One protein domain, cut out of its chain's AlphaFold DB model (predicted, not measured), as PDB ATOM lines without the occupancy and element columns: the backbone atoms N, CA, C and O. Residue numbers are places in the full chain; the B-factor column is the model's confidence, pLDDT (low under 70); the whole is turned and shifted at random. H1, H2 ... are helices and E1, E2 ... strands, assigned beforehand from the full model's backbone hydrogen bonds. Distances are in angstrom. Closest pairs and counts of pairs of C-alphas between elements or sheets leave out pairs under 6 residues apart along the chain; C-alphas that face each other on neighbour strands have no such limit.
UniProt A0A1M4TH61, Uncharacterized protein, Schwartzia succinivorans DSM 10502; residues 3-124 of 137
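What this domain is: This is residues 3 to 124 of the 137 residues of an uncharacterized protein of Schwartzia succinivorans DSM 10502 (UniProt A0A1M4TH61). A strongly twisted five-stranded sheet curls round one long helix, H2, with H3 folded back beside H2 as a helical hairpin and H4 beyond them at one end of the long axis. H1 is on the opposite face of the sheet from H2, beside the strands, and H5 meets it at the other end of the long axis. The printed part has 122 residues with five named helices and five named strands, in the order E1 E2 H1 E3 E4 H2 H3 H4 E5 H5. The sheet is mixed, in the order E4 E3 E2 E1 E5, and the class is mixed, helices and strands. The whole is compact, with a radius of gyration of the C-alphas of 13.6 A and spans of 40 by 28 by 23 A.

Where its parts are: E1, residues 3 to 9, begins at C-alpha 3 (196.862, 249.436, 216.613) and is 19.5 A long. E2, residues 12 to 18, measures 19.2 A. H1 is residues 27 to 34 and E3 residues 44 to 49. E4, residues 52 to 60, is 21.5 A long. H2, residues 70 to 82, begins at C-alpha 70 (212.586, 234.910, 207.170) and is 18.4 A long. H3 is residues 86 to 95 and H4 residues 98 to 105. E5, residues 110 to 116, measures 19.4 A. H5, residues 118 to 124, ends at C-alpha 124 (186.696, 242.322, 209.633).

How they stand to each other: E1 is antiparallel to E5, with N 6 and O 112 2.9 A apart, and to E2, with N 7 and O 14 2.8 A apart. E2 and E3 are parallel, with N 46 and O 15 2.8 A apart. With H1 between them they form a strand-helix-strand unit, two parallel neighbour strands joined through a helix, with a right-handed crossover. E3 and E4 form an antiparallel hairpin, with N 47 and O 57 2.8 A apart. These four N and O pairs are within hydrogen-bond range. H2 is on the sheet; its closest C-alphas to E3 are Ala 72 and Val 46, 6.5 A. H2 and H3 touch at a shallow tilt of 10 degrees, opposite ways, closest at the C-alphas of Ala 77 and Ala 89, 4.0 A. Residues 70 to 74 of H2 touch H4, closest at the C-alphas of Asp 70 and Ser 100, 6.7 A. H1 has a height over the sheet of 5.1 A and lies over none of its strands. It touches H5 at a steep tilt of 54 degrees, the C-alphas of Gly 29 and Ile 124 being closest at 3.9 A. H4 and H5 are apart. In H1, H2, H3, H4 and H5 every O i to N i+4 pair is within hydrogen-bond range.

The domain as a whole: The two C-alphas farthest apart, those of Ser 99 and Cys 119, are 42.5 A apart. The printed part has no cut, and no link is long. Its mean pLDDT is 90.2; residues 21 and 50 are under 70.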
ATOM      1  N   GLN A   3     195.612 249.050 217.259       88.31
ATOM      2  CA  GLN A   3     196.862 249.436 216.613       88.31
ATOM      3  C   GLN A   3     197.516 248.205 215.986       88.31
ATOM      4  O   GLN A   3     197.523 247.141 216.599       88.31
ATOM      5  N   LEU A   4     198.035 248.363 214.774       92.00
ATOM      6  CA  LEU A   4     198.779 247.356 214.031       92.00
ATOM      7  C   LEU A   4     200.099 247.952 213.553       92.00
ATOM      8  O   LEU A   4     200.193 249.149 213.273       92.00
ATOM      9  N   GLU A   5     201.099 247.098 213.399       94.06
ATOM     10  CA  GLU A   5     202.390 247.482 212.841       94.06
ATOM     11  C   GLU A   5     202.442 247.077 211.365       94.06
ATOM     12  O   GLU A   5     202.147 245.930 211.023       94.06
ATOM     13  N   LYS A   6     202.821 248.004 210.485       95.94
ATOM     14  CA  LYS A   6     203.052 247.739 209.064       95.94
ATOM     15  C   LYS A   6     204.525 247.945 208.738       95.94
ATOM     16  O   LYS A   6     205.082 248.991 209.062       95.94
ATOM     17  N   TYR A   7     205.130 246.970 208.070       96.75
ATOM     18  CA  TYR A   7     206.524 247.005 207.639       96.75
ATOM     19  C   TYR A   7     206.637 246.787 206.134       96.75
ATOM     20  O   TYR A   7     205.904 245.969 205.577       96.75
ATOM     21  N   VAL A   8     207.577 247.466 205.482       96.38
ATOM     22  CA  VAL A   8     208.004 247.142 204.117       96.38
ATOM     23  C   VAL A   8     209.407 246.561 204.185       96.38
ATOM     24  O   VAL A   8     210.364 247.251 204.530       96.38
ATOM     25  N   ILE A   9     209.523 245.272 203.879       95.06
ATOM     26  CA  ILE A   9     210.784 244.527 203.921       95.06
ATOM     27  C   ILE A   9     211.031 243.981 202.520       95.06
ATOM     28  O   ILE A   9     210.233 243.196 202.012       95.06
ATOM     29  N   SER A  10     212.123 244.407 201.879       91.25
ATOM     30  CA  SER A  10     212.460 244.019 200.496       91.25
ATOM     31  C   SER A  10     211.307 244.238 199.496       91.25
ATOM     32  O   SER A  10     211.086 243.429 198.600       91.25
ATOM     33  N   GLY A  11     210.537 245.318 199.676       92.44
ATOM     34  CA  GLY A  11     209.394 245.671 198.822       92.44
ATOM     35  C   GLY A  11     208.082 244.934 199.125       92.44
ATOM     36  O   GLY A  11     207.073 245.232 198.494       92.44
ATOM     37  N   VAL A  12     208.061 244.012 200.094       95.75
ATOM     38  CA  VAL A  12     206.849 243.295 200.518       95.75
ATOM     39  C   VAL A  12     206.261 243.965 201.760       95.75
ATOM     40  O   VAL A  12     206.979 244.234 202.725       95.75
ATOM     41  N   ARG A  13     204.951 244.234 201.746       96.81
ATOM     42  CA  ARG A  13     204.223 244.892 202.839       96.81
ATOM     43  C   ARG A  13     203.663 243.855 203.807       96.81
ATOM     44  O   ARG A  13     202.702 243.151 203.489       96.81
ATOM     45  N   TYR A  14     204.232 243.811 205.000       97.38
ATOM     46  CA  TYR A  14     203.805 242.963 206.105       97.38
ATOM     47  C   TYR A  14     202.938 243.766 207.072       97.38
ATOM     48  O   TYR A  14     203.333 244.843 207.511       97.38
ATOM     49  N   ILE A  15     201.772 243.237 207.424       96.19
ATOM     50  CA  ILE A  15     200.928 243.749 208.508       96.19
ATOM     51  C   ILE A  15     201.049 242.764 209.666       96.19
ATOM     52  O   ILE A  15     200.831 241.574 209.460       96.19
ATOM     53  N   VAL A  16     201.389 243.231 210.863       95.12
ATOM     54  CA  VAL A  16     201.495 242.380 212.054       95.12
ATOM     55  C   VAL A  16     200.235 242.516 212.902       95.12
ATOM     56  O   VAL A  16     199.848 243.622 213.284       95.12
ATOM     57  N   TRP A  17     199.604 241.382 213.189       93.06
ATOM     58  CA  TRP A  17     198.417 241.245 214.017       93.06
ATOM     59  C   TRP A  17     198.748 240.487 215.295       93.06
ATOM     60  O   TRP A  17     199.136 239.324 215.252       93.06
ATOM     61  N   ASP A  18     198.553 241.141 216.432       89.06
ATOM     62  CA  ASP A  18     198.742 240.536 217.746       89.06
ATOM     63  C   ASP A  18     197.425 239.922 218.249       89.06
ATOM     64  O   ASP A  18     196.448 240.637 218.490       89.06
ATOM     65  N   GLU A  19     197.388 238.597 218.417       80.31
ATOM     66  CA  GLU A  19     196.213 237.885 218.937       80.31
ATOM     67  C   GLU A  19     195.897 238.228 220.395       80.31
ATOM     68  O   GLU A  19     194.733 238.180 220.800       80.31
ATOM     69  N   MET A  20     196.887 238.646 221.191       71.06
ATOM     70  CA  MET A  20     196.633 239.127 222.552       71.06
ATOM     71  C   MET A  20     195.857 240.446 222.543       71.06
ATOM     72  O   MET A  20     195.090 240.716 223.469       71.06
ATOM     73  N   ALA A  21     195.987 241.248 221.480       66.94
ATOM     74  CA  ALA A  21     195.166 242.440 221.287       66.94
ATOM     75  C   ALA A  21     193.719 242.092 220.884       66.94
ATOM     76  O   ALA A  21     192.840 242.963 220.930       66.94
ATOM     77  N   GLY A  22     193.462 240.833 220.505       71.56
ATOM     78  CA  GLY A  22     192.166 240.163 220.430       71.56
ATOM     79  C   GLY A  22     192.013 239.258 219.202       71.56
ATOM     80  O   GLY A  22     192.929 239.097 218.406       71.56
ATOM     81  N   GLU A  23     190.805 238.712 219.043       82.81
ATOM     82  CA  GLU A  23     190.447 237.708 218.026       82.81
ATOM     83  C   GLU A  23     190.968 238.047 216.620       82.81
ATOM     84  O   GLU A  23     190.899 239.206 216.197       82.81
ATOM     85  N   MET A  24     191.503 237.035 215.930       83.94
ATOM     86  CA  MET A  24     191.989 237.121 214.553       83.94
ATOM     87  C   MET A  24     190.804 237.234 213.571       83.94
ATOM     88  O   MET A  24     189.789 236.571 213.780       83.94
ATOM     89  N   PRO A  25     190.903 238.028 212.485       86.94
ATOM     90  CA  PRO A  25     189.872 238.078 211.456       86.94
ATOM     91  C   PRO A  25     189.751 236.741 210.728       86.94
ATOM     92  O   PRO A  25     190.750 236.081 210.445       86.94
ATOM     93  N   GLU A  26     188.532 236.388 210.336       88.38
ATOM     94  CA  GLU A  26     188.288 235.275 209.416       88.38
ATOM     95  C   GLU A  26     188.932 235.550 208.043       88.38
ATOM     96  O   GLU A  26     189.340 236.676 207.750       88.38
ATOM     97  N   THR A  27     188.981 234.555 207.148       90.56
ATOM     98  CA  THR A  27     189.589 234.695 205.807       90.56
ATOM     99  C   THR A  27     189.103 235.943 205.060       90.56
ATOM    100  O   THR A  27     189.919 236.709 204.549       90.56
ATOM    101  N   ALA A  28     187.792 236.203 205.047       91.06
ATOM    102  CA  ALA A  28     187.220 237.384 204.395       91.06
ATOM    103  C   ALA A  28     187.657 238.701 205.066       91.06
ATOM    104  O   ALA A  28     187.922 239.696 204.389       91.06
ATOM    105  N   GLY A  29     187.784 238.701 206.394       91.38
ATOM    106  CA  GLY A  29     188.311 239.826 207.158       91.38
ATOM    107  C   GLY A  29     189.785 240.093 206.870       91.38
ATOM    108  O   GLY A  29     190.171 241.247 206.697       91.38
ATOM    109  N   CYS A  30     190.593 239.037 206.747       92.06
ATOM    110  CA  CYS A  30     191.993 239.128 206.340       92.06
ATOM    111  C   CYS A  30     192.117 239.744 204.941       92.06
ATOM    112  O   CYS A  30     192.877 240.692 204.754       92.06
ATOM    113  N   MET A  31     191.327 239.262 203.975       93.88
ATOM    114  CA  MET A  31     191.298 239.814 202.616       93.88
ATOM    115  C   MET A  31     190.959 241.304 202.622       93.88
ATOM    116  O   MET A  31     191.670 242.101 202.019       93.88
ATOM    117  N   ARG A  32     189.917 241.698 203.361       93.38
ATOM    118  CA  ARG A  32     189.518 243.104 203.487       93.38
ATOM    119  C   ARG A  32     190.583 243.965 204.164       93.38
ATOM    120  O   ARG A  32     190.782 245.104 203.767       93.38
ATOM    121  N   LEU A  33     191.267 243.444 205.184       93.06
ATOM    122  CA  LEU A  33     192.369 244.137 205.855       93.06
ATOM    123  C   LEU A  33     193.527 244.425 204.887       93.06
ATOM    124  O   LEU A  33     194.122 245.500 204.945       93.06
ATOM    125  N   MET A  34     193.844 243.464 204.020       94.56
ATOM    126  CA  MET A  34     194.964 243.530 203.078       94.56
ATOM    127  C   MET A  34     194.630 244.241 201.765       94.56
ATOM    128  O   MET A  34     195.552 244.632 201.051       94.56
ATOM    129  N   ASP A  35     193.351 244.459 201.461       94.12
ATOM    130  CA  ASP A  35     192.936 245.232 200.296       94.12
ATOM    131  C   ASP A  35     193.450 246.681 200.372       94.12
ATOM    132  O   ASP A  35     193.456 247.305 201.435       94.12
ATOM    133  N   ALA A  36     193.939 247.209 199.249       90.19
ATOM    134  CA  ALA A  36     194.532 248.546 199.185       90.19
ATOM    135  C   ALA A  36     193.514 249.660 198.893       90.19
ATOM    136  O   ALA A  36     193.849 250.827 199.083       90.19
ATOM    137  N   GLY A  37     192.314 249.320 198.414       89.94
ATOM    138  CA  GLY A  37     191.234 250.277 198.176       89.94
ATOM    139  C   GLY A  37     190.392 250.509 199.426       89.94
ATOM    140  O   GLY A  37     190.154 251.654 199.803       89.94
ATOM    141  N   ASP A  38     190.003 249.423 200.094       84.06
ATOM    142  CA  ASP A  38     189.070 249.439 201.225       84.06
ATOM    143  C   ASP A  38     189.728 249.138 202.584       84.06
ATOM    144  O   ASP A  38     189.065 249.230 203.622       84.06
ATOM    145  N   GLY A  39     191.010 248.753 202.598       91.12
ATOM    146  CA  GLY A  39     191.752 248.318 203.784       91.12
ATOM    147  C   GLY A  39     193.071 249.062 204.014       91.12
ATOM    148  O   GLY A  39     193.210 250.249 203.733       91.12
ATOM    149  N   ILE A  40     194.055 248.360 204.586       91.81
ATOM    150  CA  ILE A  40     195.392 248.901 204.891       91.81
ATOM    151  C   ILE A  40     196.335 248.796 203.679       91.81
ATOM    152  O   ILE A  40     197.344 249.510 203.600       91.81
ATOM    153  N   GLY A  41     196.053 247.873 202.759       92.81
ATOM    154  CA  GLY A  41     196.961 247.482 201.686       92.81
ATOM    155  C   GLY A  41     198.174 246.713 202.214       92.81
ATOM    156  O   GLY A  41     199.136 247.313 202.705       92.81
ATOM    157  N   GLY A  42     198.164 245.391 202.077       94.62
ATOM    158  CA  GLY A  42     199.250 244.511 202.505       94.62
ATOM    159  C   GLY A  42     199.406 243.314 201.579       94.62
ATOM    160  O   GLY A  42     198.464 242.913 200.904       94.62
ATOM    161  N   ASP A  43     200.604 242.745 201.557       96.69
ATOM    162  CA  ASP A  43     200.899 241.540 200.779       96.69
ATOM    163  C   ASP A  43     200.858 240.293 201.670       96.69
ATOM    164  O   ASP A  43     200.498 239.204 201.212       96.69
ATOM    165  N   ARG A  44     201.219 240.461 202.952       97.25
ATOM    166  CA  ARG A  44     201.261 239.409 203.970       97.25
ATOM    167  C   ARG A  44     200.697 239.901 205.299       97.25
ATOM    168  O   ARG A  44     201.043 240.990 205.760       97.25
ATOM    169  N   LEU A  45     199.898 239.062 205.949       96.31
ATOM    170  CA  LEU A  45     199.470 239.242 207.335       96.31
ATOM    171  C   LEU A  45     200.264 238.284 208.225       96.31
ATOM    172  O   LEU A  45     200.169 237.072 208.057       96.31
ATOM    173  N   VAL A  46     201.036 238.822 209.160       96.00
ATOM    174  CA  VAL A  46     201.779 238.063 210.166       96.00
ATOM    175  C   VAL A  46     200.980 238.094 211.454       96.00
ATOM    176  O   VAL A  46     200.787 239.154 212.037       96.00
ATOM    177  N   VAL A  47     200.501 236.944 211.895       93.88
ATOM    178  CA  VAL A  47     199.751 236.803 213.140       93.88
ATOM    179  C   VAL A  47     200.699 236.274 214.202       93.88
ATOM    180  O   VAL A  47     201.345 235.250 213.983       93.88
ATOM    181  N   ILE A  48     200.810 236.988 215.319       92.06
ATOM    182  CA  ILE A  48     201.657 236.621 216.454       92.06
ATOM    183  C   ILE A  48     200.793 236.346 217.685       92.06
ATOM    184  O   ILE A  48     199.837 237.075 217.952       92.06
ATOM    185  N   ASP A  49     201.168 235.334 218.464       83.94
ATOM    186  CA  ASP A  49     200.743 235.217 219.857       83.94
ATOM    187  C   ASP A  49     201.781 235.917 220.748       83.94
ATOM    188  O   ASP A  49     202.933 235.478 220.856       83.94
ATOM    189  N   GLY A  50     201.362 236.988 221.426       69.38
ATOM    190  CA  GLY A  50     202.171 237.732 222.393       69.38
ATOM    191  C   GLY A  50     202.793 236.884 223.518       69.38
ATOM    192  O   GLY A  50     203.667 237.360 224.240       69.38
ATOM    193  N   ARG A  51     202.379 235.627 223.715       70.75
ATOM    194  CA  ARG A  51     202.946 234.717 224.726       70.75
ATOM    195  C   ARG A  51     203.977 233.750 224.160       70.75
ATOM    196  O   ARG A  51     204.847 233.304 224.912       70.75
ATOM    197  N   ASN A  52     203.908 233.434 222.869       76.19
ATOM    198  CA  ASN A  52     204.709 232.373 222.275       76.19
ATOM    199  C   ASN A  52     205.221 232.736 220.877       76.19
ATOM    200  O   ASN A  52     204.511 232.664 219.880       76.19
ATOM    201  N   ALA A  53     206.527 232.999 220.786       72.69
ATOM    202  CA  ALA A  53     207.210 233.263 219.519       72.69
ATOM    203  C   ALA A  53     207.195 232.079 218.531       72.69
ATOM    204  O   ALA A  53     207.602 232.245 217.385       72.69
ATOM    205  N   LYS A  54     206.791 230.877 218.965       74.62
ATOM    206  CA  LYS A  54     206.629 229.718 218.075       74.62
ATOM    207  C   LYS A  54     205.295 229.724 217.327       74.62
ATOM    208  O   LYS A  54     205.206 229.061 216.300       74.62
ATOM    209  N   ASP A  55     204.321 230.507 217.783       84.38
ATOM    210  CA  ASP A  55     202.970 230.553 217.219       84.38
ATOM    211  C   ASP A  55     202.821 231.751 216.268       84.38
ATOM    212  O   ASP A  55     201.871 232.528 216.339       84.38
ATOM    213  N   VAL A  56     203.803 231.923 215.375       91.81
ATOM    214  CA  VAL A  56     203.742 232.929 214.307       91.81
ATOM    215  C   VAL A  56     203.180 232.286 213.047       91.81
ATOM    216  O   VAL A  56     203.775 231.359 212.496       91.81
ATOM    217  N   ARG A  57     202.056 232.813 212.566       93.25
ATOM    218  CA  ARG A  57     201.388 232.366 211.335       93.25
ATOM    219  C   ARG A  57     201.432 233.459 210.281       93.25
ATOM    220  O   ARG A  57     201.442 234.643 210.610       93.25
ATOM    221  N   VAL A  58     201.460 233.079 209.006       95.50
ATOM    222  CA  VAL A  58     201.531 234.038 207.895       95.50
ATOM    223  C   VAL A  58     200.443 233.743 206.888       95.50
ATOM    224  O   VAL A  58     200.348 232.626 206.391       95.50
ATOM    225  N   PHE A  59     199.676 234.760 206.520       96.06
ATOM    226  CA  PHE A  59     198.618 234.661 205.527       96.06
ATOM    227  C   PHE A  59     198.957 235.515 204.305       96.06
ATOM    228  O   PHE A  59     199.519 236.605 204.434       96.06
ATOM    229  N   ASP A  60     198.643 235.013 203.112       95.88
ATOM    230  CA  ASP A  60     198.701 235.796 201.876       95.88
ATOM    231  C   ASP A  60     197.534 236.796 201.788       95.88
ATOM    232  O   ASP A  60     196.567 236.695 202.540       95.88
ATOM    233  N   ALA A  61     197.574 237.719 200.822       94.12
ATOM    234  CA  ALA A  61     196.496 238.684 200.559       94.12
ATOM    235  C   ALA A  61     195.095 238.066 200.348       94.12
ATOM    236  O   ALA A  61     194.088 238.765 200.437       94.12
ATOM    237  N   LYS A  62     195.004 236.756 200.080       94.06
ATOM    238  CA  LYS A  62     193.742 236.013 199.931       94.06
ATOM    239  C   LYS A  62     193.285 235.363 201.243       94.06
ATOM    240  O   LYS A  62     192.341 234.579 201.234       94.06
ATOM    241  N   GLY A  63     193.951 235.665 202.359       92.06
ATOM    242  CA  GLY A  63     193.656 235.119 203.680       92.06
ATOM    243  C   GLY A  63     194.009 233.638 203.827       92.06
ATOM    244  O   GLY A  63     193.483 232.980 204.724       92.06
ATOM    245  N   ARG A  64     194.858 233.086 202.950       94.31
ATOM    246  CA  ARG A  64     195.300 231.688 203.029       94.31
ATOM    247  C   ARG A  64     196.602 231.614 203.799       94.31
ATOM    248  O   ARG A  64     197.507 232.401 203.535       94.31
ATOM    249  N   GLU A  65     196.703 230.658 204.713       94.81
ATOM    250  CA  GLU A  65     197.946 230.424 205.440       94.81
ATOM    251  C   GLU A  65     199.054 229.972 204.479       94.81
ATOM    252  O   GLU A  65     198.829 229.231 203.519       94.81
ATOM    253  N   THR A  66     200.260 230.465 204.721       95.38
ATOM    254  CA  THR A  66     201.452 230.248 203.909       95.38
ATOM    255  C   THR A  66     202.649 229.973 204.806       95.38
ATOM    256  O   THR A  66     202.610 230.193 206.015       95.38
ATOM    257  N   VAL A  67     203.735 229.491 204.204       92.62
ATOM    258  CA  VAL A  67     204.976 229.213 204.930       92.62
ATOM    259  C   VAL A  67     205.530 230.496 205.551       92.62
ATOM    260  O   VAL A  67     205.629 231.527 204.886       92.62
ATOM    261  N   LEU A  68     205.933 230.399 206.818       93.19
ATOM    262  CA  LEU A  68     206.666 231.441 207.529       93.19
ATOM    263  C   LEU A  68     208.083 231.583 206.946       93.19
ATOM    264  O   LEU A  68     208.956 230.745 207.201       93.19
ATOM    265  N   ASP A  69     208.296 232.644 206.168       93.69
ATOM    266  CA  ASP A  69     209.599 233.037 205.626       93.69
ATOM    267  C   ASP A  69     210.403 233.926 206.599       93.69
ATOM    268  O   ASP A  69     209.897 234.390 207.625       93.69
ATOM    269  N   ASP A  70     211.684 234.148 206.297       95.31
ATOM    270  CA  ASP A  70     212.586 234.910 207.170       95.31
ATOM    271  C   ASP A  70     212.228 236.399 207.271       95.31
ATOM    272  O   ASP A  70     212.458 237.010 208.314       95.31
ATOM    273  N   ALA A  71     211.617 236.988 206.240       95.12
ATOM    274  CA  ALA A  71     211.170 238.378 206.284       95.12
ATOM    275  C   ALA A  71     209.932 238.539 207.184       95.12
ATOM    276  O   ALA A  71     209.858 239.485 207.968       95.12
ATOM    277  N   ALA A  72     209.008 237.579 207.163       95.50
ATOM    278  CA  ALA A  72     207.889 237.511 208.094       95.50
ATOM    279  C   ALA A  72     208.354 237.253 209.538       95.50
ATOM    280  O   ALA A  72     207.852 237.900 210.460       95.50
ATOM    281  N   ARG A  73     209.355 236.378 209.753       95.44
ATOM    282  CA  ARG A  73     210.004 236.217 211.073       95.44
ATOM    283  C   ARG A  73     210.608 237.528 211.554       95.44
ATOM    284  O   ARG A  73     210.446 237.878 212.721       95.44
ATOM    285  N   TYR A  74     211.276 238.254 210.663       96.00
ATOM    286  CA  TYR A  74     211.872 239.542 210.987       96.00
ATOM    287  C   TYR A  74     210.809 240.588 211.353       96.00
ATOM    288  O   TYR A  74     210.941 241.242 212.387       96.00
ATOM    289  N   ALA A  75     209.707 240.681 210.599       95.94
ATOM    290  CA  ALA A  75     208.577 241.558 210.926       95.94
ATOM    291  C   ALA A  75     207.976 241.253 212.313       95.94
ATOM    292  O   ALA A  75     207.749 242.166 213.110       95.94
ATOM    293  N   ALA A  76     207.770 239.969 212.632       95.12
ATOM    294  CA  ALA A  76     207.316 239.546 213.957       95.12
ATOM    295  C   ALA A  76     208.333 239.910 215.053       95.12
ATOM    296  O   ALA A  76     207.951 240.445 216.092       95.12
ATOM    297  N   ALA A  77     209.630 239.690 214.817       94.75
ATOM    298  CA  ALA A  77     210.684 240.030 215.773       94.75
ATOM    299  C   ALA A  77     210.746 241.538 216.070       94.75
ATOM    300  O   ALA A  77     210.927 241.923 217.225       94.75
ATOM    301  N   LEU A  78     210.551 242.393 215.060       94.69
ATOM    302  CA  LEU A  78     210.462 243.847 215.239       94.69
ATOM    303  C   LEU A  78     209.262 244.235 216.104       94.69
ATOM    304  O   LEU A  78     209.399 245.051 217.016       94.69
ATOM    305  N   CYS A  79     208.100 243.621 215.860       93.44
ATOM    306  CA  CYS A  79     206.905 243.843 216.671       93.44
ATOM    307  C   CYS A  79     207.136 243.437 218.137       93.44
ATOM    308  O   CYS A  79     206.930 244.252 219.035       93.44
ATOM    309  N   PHE A  80     207.687 242.244 218.378       92.88
ATOM    310  CA  PHE A  80     208.064 241.793 219.720       92.88
ATOM    311  C   PHE A  80     209.069 242.734 220.400       92.88
ATOM    312  O   PHE A  80     208.922 243.054 221.579       92.88
ATOM    313  N   GLY A  81     210.065 243.229 219.661       91.75
ATOM    314  CA  GLY A  81     211.026 244.212 220.161       91.75
ATOM    315  C   GLY A  81     210.351 245.494 220.656       91.75
ATOM    316  O   GLY A  81     210.650 245.953 221.758       91.75
ATOM    317  N   LYS A  82     209.384 246.027 219.899       89.31
ATOM    318  CA  LYS A  82     208.596 247.207 220.301       89.31
ATOM    319  C   LYS A  82     207.730 246.966 221.533       89.31
ATOM    320  O   LYS A  82     207.544 247.876 222.334       89.31
ATOM    321  N   GLN A  83     207.234 245.745 221.704       89.31
ATOM    322  CA  GLN A  83     206.464 245.335 222.880       89.31
ATOM    323  C   GLN A  83     207.350 245.030 224.107       89.31
ATOM    324  O   GLN A  83     206.839 244.636 225.154       89.31
ATOM    325  N   GLY A  84     208.676 245.190 224.006       89.62
ATOM    326  CA  GLY A  84     209.619 244.880 225.087       89.62
ATOM    327  C   GLY A  84     209.877 243.379 225.277       89.62
ATOM    328  O   GLY A  84     210.472 242.966 226.271       89.62
ATOM    329  N   GLN A  85     209.462 242.545 224.324       90.69
ATOM    330  CA  GLN A  85     209.544 241.086 224.376       90.69
ATOM    331  C   GLN A  85     210.834 240.583 223.707       90.69
ATOM    332  O   GLN A  85     210.831 239.877 222.696       90.69
ATOM    333  N   ALA A  86     211.977 240.976 224.278       91.31
ATOM    334  CA  ALA A  86     213.299 240.750 223.687       91.31
ATOM    335  C   ALA A  86     213.643 239.264 223.471       91.31
ATOM    336  O   ALA A  86     214.299 238.919 222.488       91.31
ATOM    337  N   MET A  87     213.187 238.367 224.355       91.50
ATOM    338  CA  MET A  87     213.439 236.925 224.215       91.50
ATOM    339  C   MET A  87     212.699 236.328 223.014       91.50
ATOM    340  O   MET A  87     213.269 235.530 222.269       91.50
ATOM    341  N   GLN A  88     211.449 236.736 222.796       91.75
ATOM    342  CA  GLN A  88     210.621 236.319 221.668       91.75
ATOM    343  C   GLN A  88     211.228 236.806 220.349       91.75
ATOM    344  O   GLN A  88     211.418 236.012 219.425       91.75
ATOM    345  N   ALA A  89     211.630 238.080 220.305       91.94
ATOM    346  CA  ALA A  89     212.331 238.655 219.164       91.94
ATOM    347  C   ALA A  89     213.632 237.893 218.848       91.94
ATOM    348  O   ALA A  89     213.848 237.471 217.711       91.94
ATOM    349  N   ALA A  90     214.473 237.637 219.857       92.56
ATOM    350  CA  ALA A  90     215.727 236.907 219.682       92.56
ATOM    351  C   ALA A  90     215.511 235.460 219.204       92.56
ATOM    352  O   ALA A  90     216.266 234.973 218.363       92.56
ATOM    353  N   SER A  91     214.476 234.779 219.703       92.44
ATOM    354  CA  SER A  91     214.120 233.418 219.282       92.44
ATOM    355  C   SER A  91     213.819 233.354 217.781       92.44
ATOM    356  O   SER A  91     214.374 232.509 217.077       92.44
ATOM    357  N   LEU A  92     213.011 234.287 217.268       92.81
ATOM    358  CA  LEU A  92     212.685 234.366 215.840       92.81
ATOM    359  C   LEU A  92     213.909 234.676 214.981       92.81
ATOM    360  O   LEU A  92     214.138 234.004 213.976       92.81
ATOM    361  N   LEU A  93     214.737 235.634 215.408       92.88
ATOM    362  CA  LEU A  93     215.981 235.967 214.711       92.88
ATOM    363  C   LEU A  93     216.973 234.798 214.697       92.88
ATOM    364  O   LEU A  93     217.763 234.667 213.769       92.88
ATOM    365  N   ASN A  94     216.978 233.939 215.714       92.69
ATOM    366  CA  ASN A  94     217.847 232.762 215.749       92.69
ATOM    367  C   ASN A  94     217.345 231.603 214.886       92.69
ATOM    368  O   ASN A  94     218.151 230.753 214.515       92.69
ATOM    369  N   ALA A  95     216.054 231.576 214.553       91.06
ATOM    370  CA  ALA A  95     215.466 230.577 213.665       91.06
ATOM    371  C   ALA A  95     215.658 230.894 212.170       91.06
ATOM    372  O   ALA A  95     215.435 230.022 211.335       91.06
ATOM    373  N   MET A  96     216.045 232.127 211.832       92.81
ATOM    374  CA  MET A  96     216.316 232.545 210.457       92.81
ATOM    375  C   MET A  96     217.631 231.975 209.930       92.81
ATOM    376  O   MET A  96     218.586 231.760 210.686       92.81
ATOM    377  N   GLU A  97     217.727 231.818 208.609       91.81
ATOM    378  CA  GLU A  97     219.004 231.491 207.986       91.81
ATOM    379  C   GLU A  97     220.020 232.610 208.227       91.81
ATOM    380  O   GLU A  97     219.708 233.804 208.205       91.81
ATOM    381  N   ARG A  98     221.283 232.235 208.457       86.00
ATOM    382  CA  ARG A  98     222.329 233.197 208.829       86.00
ATOM    383  C   ARG A  98     222.534 234.279 207.763       86.00
ATOM    384  O   ARG A  98     222.735 235.437 208.120       86.00
ATOM    385  N   SER A  99     222.489 233.903 206.486       82.00
ATOM    386  CA  SER A  99     222.580 234.800 205.326       82.00
ATOM    387  C   SER A  99     221.425 235.801 205.300       82.00
ATOM    388  O   SER A  99     221.663 237.009 205.289       82.00
ATOM    389  N   SER A 100     220.187 235.307 205.371       85.50
ATOM    390  CA  SER A 100     218.973 236.127 205.433       85.50
ATOM    391  C   SER A 100     219.009 237.083 206.615       85.50
ATOM    392  O   SER A 100     218.708 238.261 206.467       85.50
ATOM    393  N   ARG A 101     219.447 236.604 207.784       88.25
ATOM    394  CA  ARG A 101     219.560 237.424 208.987       88.25
ATOM    395  C   ARG A 101     220.475 238.612 208.793       88.25
ATOM    396  O   ARG A 101     220.047 239.721 209.065       88.25
ATOM    397  N   VAL A 102     221.687 238.394 208.292       83.00
ATOM    398  CA  VAL A 102     222.632 239.492 208.043       83.00
ATOM    399  C   VAL A 102     222.039 240.515 207.069       83.00
ATOM    400  O   VAL A 102     222.130 241.711 207.326       83.00
ATOM    401  N   SER A 103     221.392 240.057 205.994       87.88
ATOM    402  CA  SER A 103     220.791 240.947 204.994       87.88
ATOM    403  C   SER A 103     219.613 241.753 205.550       87.88
ATOM    404  O   SER A 103     219.525 242.958 205.324       87.88
ATOM    405  N   LEU A 104     218.701 241.091 206.267       88.38
ATOM    406  CA  LEU A 104     217.461 241.688 206.757       88.38
ATOM    407  C   LEU A 104     217.704 242.599 207.959       88.38
ATOM    408  O   LEU A 104     217.148 243.685 208.003       88.38
ATOM    409  N   THR A 105     218.569 242.213 208.903       83.19
ATOM    410  CA  THR A 105     218.881 243.065 210.064       83.19
ATOM    411  C   THR A 105     219.861 244.188 209.737       83.19
ATOM    412  O   THR A 105     220.033 245.092 210.547       83.19
ATOM    413  N   GLY A 106     220.553 244.110 208.596       82.94
ATOM    414  CA  GLY A 106     221.463 245.154 208.121       82.94
ATOM    415  C   GLY A 106     220.765 246.309 207.397       82.94
ATOM    416  O   GLY A 106     221.415 247.311 207.113       82.94
ATOM    417  N   THR A 107     219.467 246.180 207.104       82.62
ATOM    418  CA  THR A 107     218.662 247.210 206.437       82.62
ATOM    419  C   THR A 107     217.502 247.588 207.346       82.62
ATOM    420  O   THR A 107     216.739 246.715 207.749       82.62
ATOM    421  N   GLU A 108     217.340 248.873 207.660       86.62
ATOM    422  CA  GLU A 108     216.154 249.316 208.396       86.62
ATOM    423  C   GLU A 108     214.919 249.230 207.485       86.62
ATOM    424  O   GLU A 108     214.913 249.831 206.408       86.62
ATOM    425  N   PRO A 109     213.880 248.470 207.867       92.38
ATOM    426  CA  PRO A 109     212.663 248.395 207.077       92.38
ATOM    427  C   PRO A 109     211.835 249.667 207.225       92.38
ATOM    428  O   PRO A 109     211.796 250.279 208.294       92.38
ATOM    429  N   GLU A 110     211.096 250.026 206.174       95.25
ATOM    430  CA  GLU A 110     210.109 251.097 206.297       95.25
ATOM    431  C   GLU A 110     209.010 250.651 207.260       95.25
ATOM    432  O   GLU A 110     208.542 249.511 207.206       95.25
ATOM    433  N   HIS A 111     208.588 251.553 208.141       94.31
ATOM    434  CA  HIS A 111     207.628 251.258 209.195       94.31
ATOM    435  C   HIS A 111     206.510 252.301 209.234       94.31
ATOM    436  O   HIS A 111     206.745 253.498 209.085       94.31
ATOM    437  N   CYS A 112     205.282 251.836 209.458       93.81
ATOM    438  CA  CYS A 112     204.120 252.675 209.706       93.81
ATOM    439  C   CYS A 112     203.219 252.039 210.775       93.81
ATOM    440  O   CYS A 112     202.926 250.843 210.738       93.81
ATOM    441  N   GLU A 113     202.763 252.846 211.728       93.50
ATOM    442  CA  GLU A 113     201.731 252.459 212.690       93.50
ATOM    443  C   GLU A 113     200.347 252.667 212.065       93.50
ATOM    444  O   GLU A 113     200.033 253.754 211.578       93.50
ATOM    445  N   VAL A 114     199.496 251.642 212.105       91.62
ATOM    446  CA  VAL A 114     198.143 251.702 211.546       91.62
ATOM    447  C   VAL A 114     197.111 251.587 212.655       91.62
ATOM    448  O   VAL A 114     197.111 250.635 213.431       91.62
ATOM    449  N   ARG A 115     196.187 252.549 212.716       91.50
ATOM    450  CA  ARG A 115     195.100 252.566 213.702       91.50
ATOM    451  C   ARG A 115     193.776 252.226 213.043       91.50
ATOM    452  O   ARG A 115     193.264 252.973 212.217       91.50
ATOM    453  N   LEU A 116     193.200 251.107 213.457       89.19
ATOM    454  CA  LEU A 116     191.893 250.656 213.021       89.19
ATOM    455  C   LEU A 116     190.784 251.268 213.873       89.19
ATOM    456  O   LEU A 116     190.787 251.184 215.112       89.19
ATOM    457  N   THR A 117     189.793 251.835 213.185       89.62
ATOM    458  CA  THR A 117     188.539 252.271 213.802       89.62
ATOM    459  C   THR A 117     187.756 251.066 214.312       89.62
ATOM    460  O   THR A 117     187.897 249.944 213.827       89.62
ATOM    461  N   GLU A 118     186.894 251.291 215.300       87.75
ATOM    462  CA  GLU A 118     186.071 250.214 215.845       87.75
ATOM    463  C   GLU A 118     185.103 249.635 214.801       87.75
ATOM    464  O   GLU A 118     184.949 248.418 214.725       87.75
ATOM    465  N   CYS A 119     184.513 250.485 213.953       87.06
ATOM    466  CA  CYS A 119     183.640 250.051 212.861       87.06
ATOM    467  C   CYS A 119     184.368 249.117 211.889       87.06
ATOM    468  O   CYS A 119     183.817 248.089 211.497       87.06
ATOM    469  N   PHE A 120     185.617 249.442 211.541       88.88
ATOM    470  CA  PHE A 120     186.424 248.588 210.677       88.88
ATOM    471  C   PHE A 120     186.742 247.250 211.354       88.88
ATOM    472  O   PHE A 120     186.518 246.201 210.755       88.88
ATOM    473  N   CYS A 121     187.166 247.275 212.625       88.00
ATOM    474  CA  CYS A 121     187.406 246.058 213.406       88.00
ATOM    475  C   CYS A 121     186.170 245.149 213.456       88.00
ATOM    476  O   CYS A 121     186.288 243.946 213.249       88.00
ATOM    477  N   ARG A 122     184.973 245.701 213.692       86.94
ATOM    478  CA  ARG A 122     183.728 244.913 213.692       86.94
ATOM    479  C   ARG A 122     183.469 244.261 212.333       86.94
ATOM    480  O   ARG A 122     183.113 243.088 212.286       86.94
ATOM    481  N   GLY A 123     183.703 245.000 211.246       86.12
ATOM    482  CA  GLY A 123     183.522 244.509 209.881       86.12
ATOM    483  C   GLY A 123     184.467 243.370 209.493       86.12
ATOM    484  O   GLY A 123     184.039 242.455 208.797       86.12
ATOM    485  N   ILE A 124     185.728 243.393 209.941       89.50
ATOM    486  CA  ILE A 124     186.696 242.322 209.633       89.50
ATOM    487  C   ILE A 124     186.572 241.106 210.564       89.50
ATOM    488  O   ILE A 124     186.954 240.011 210.176       89.50
TER     489      ILE A 124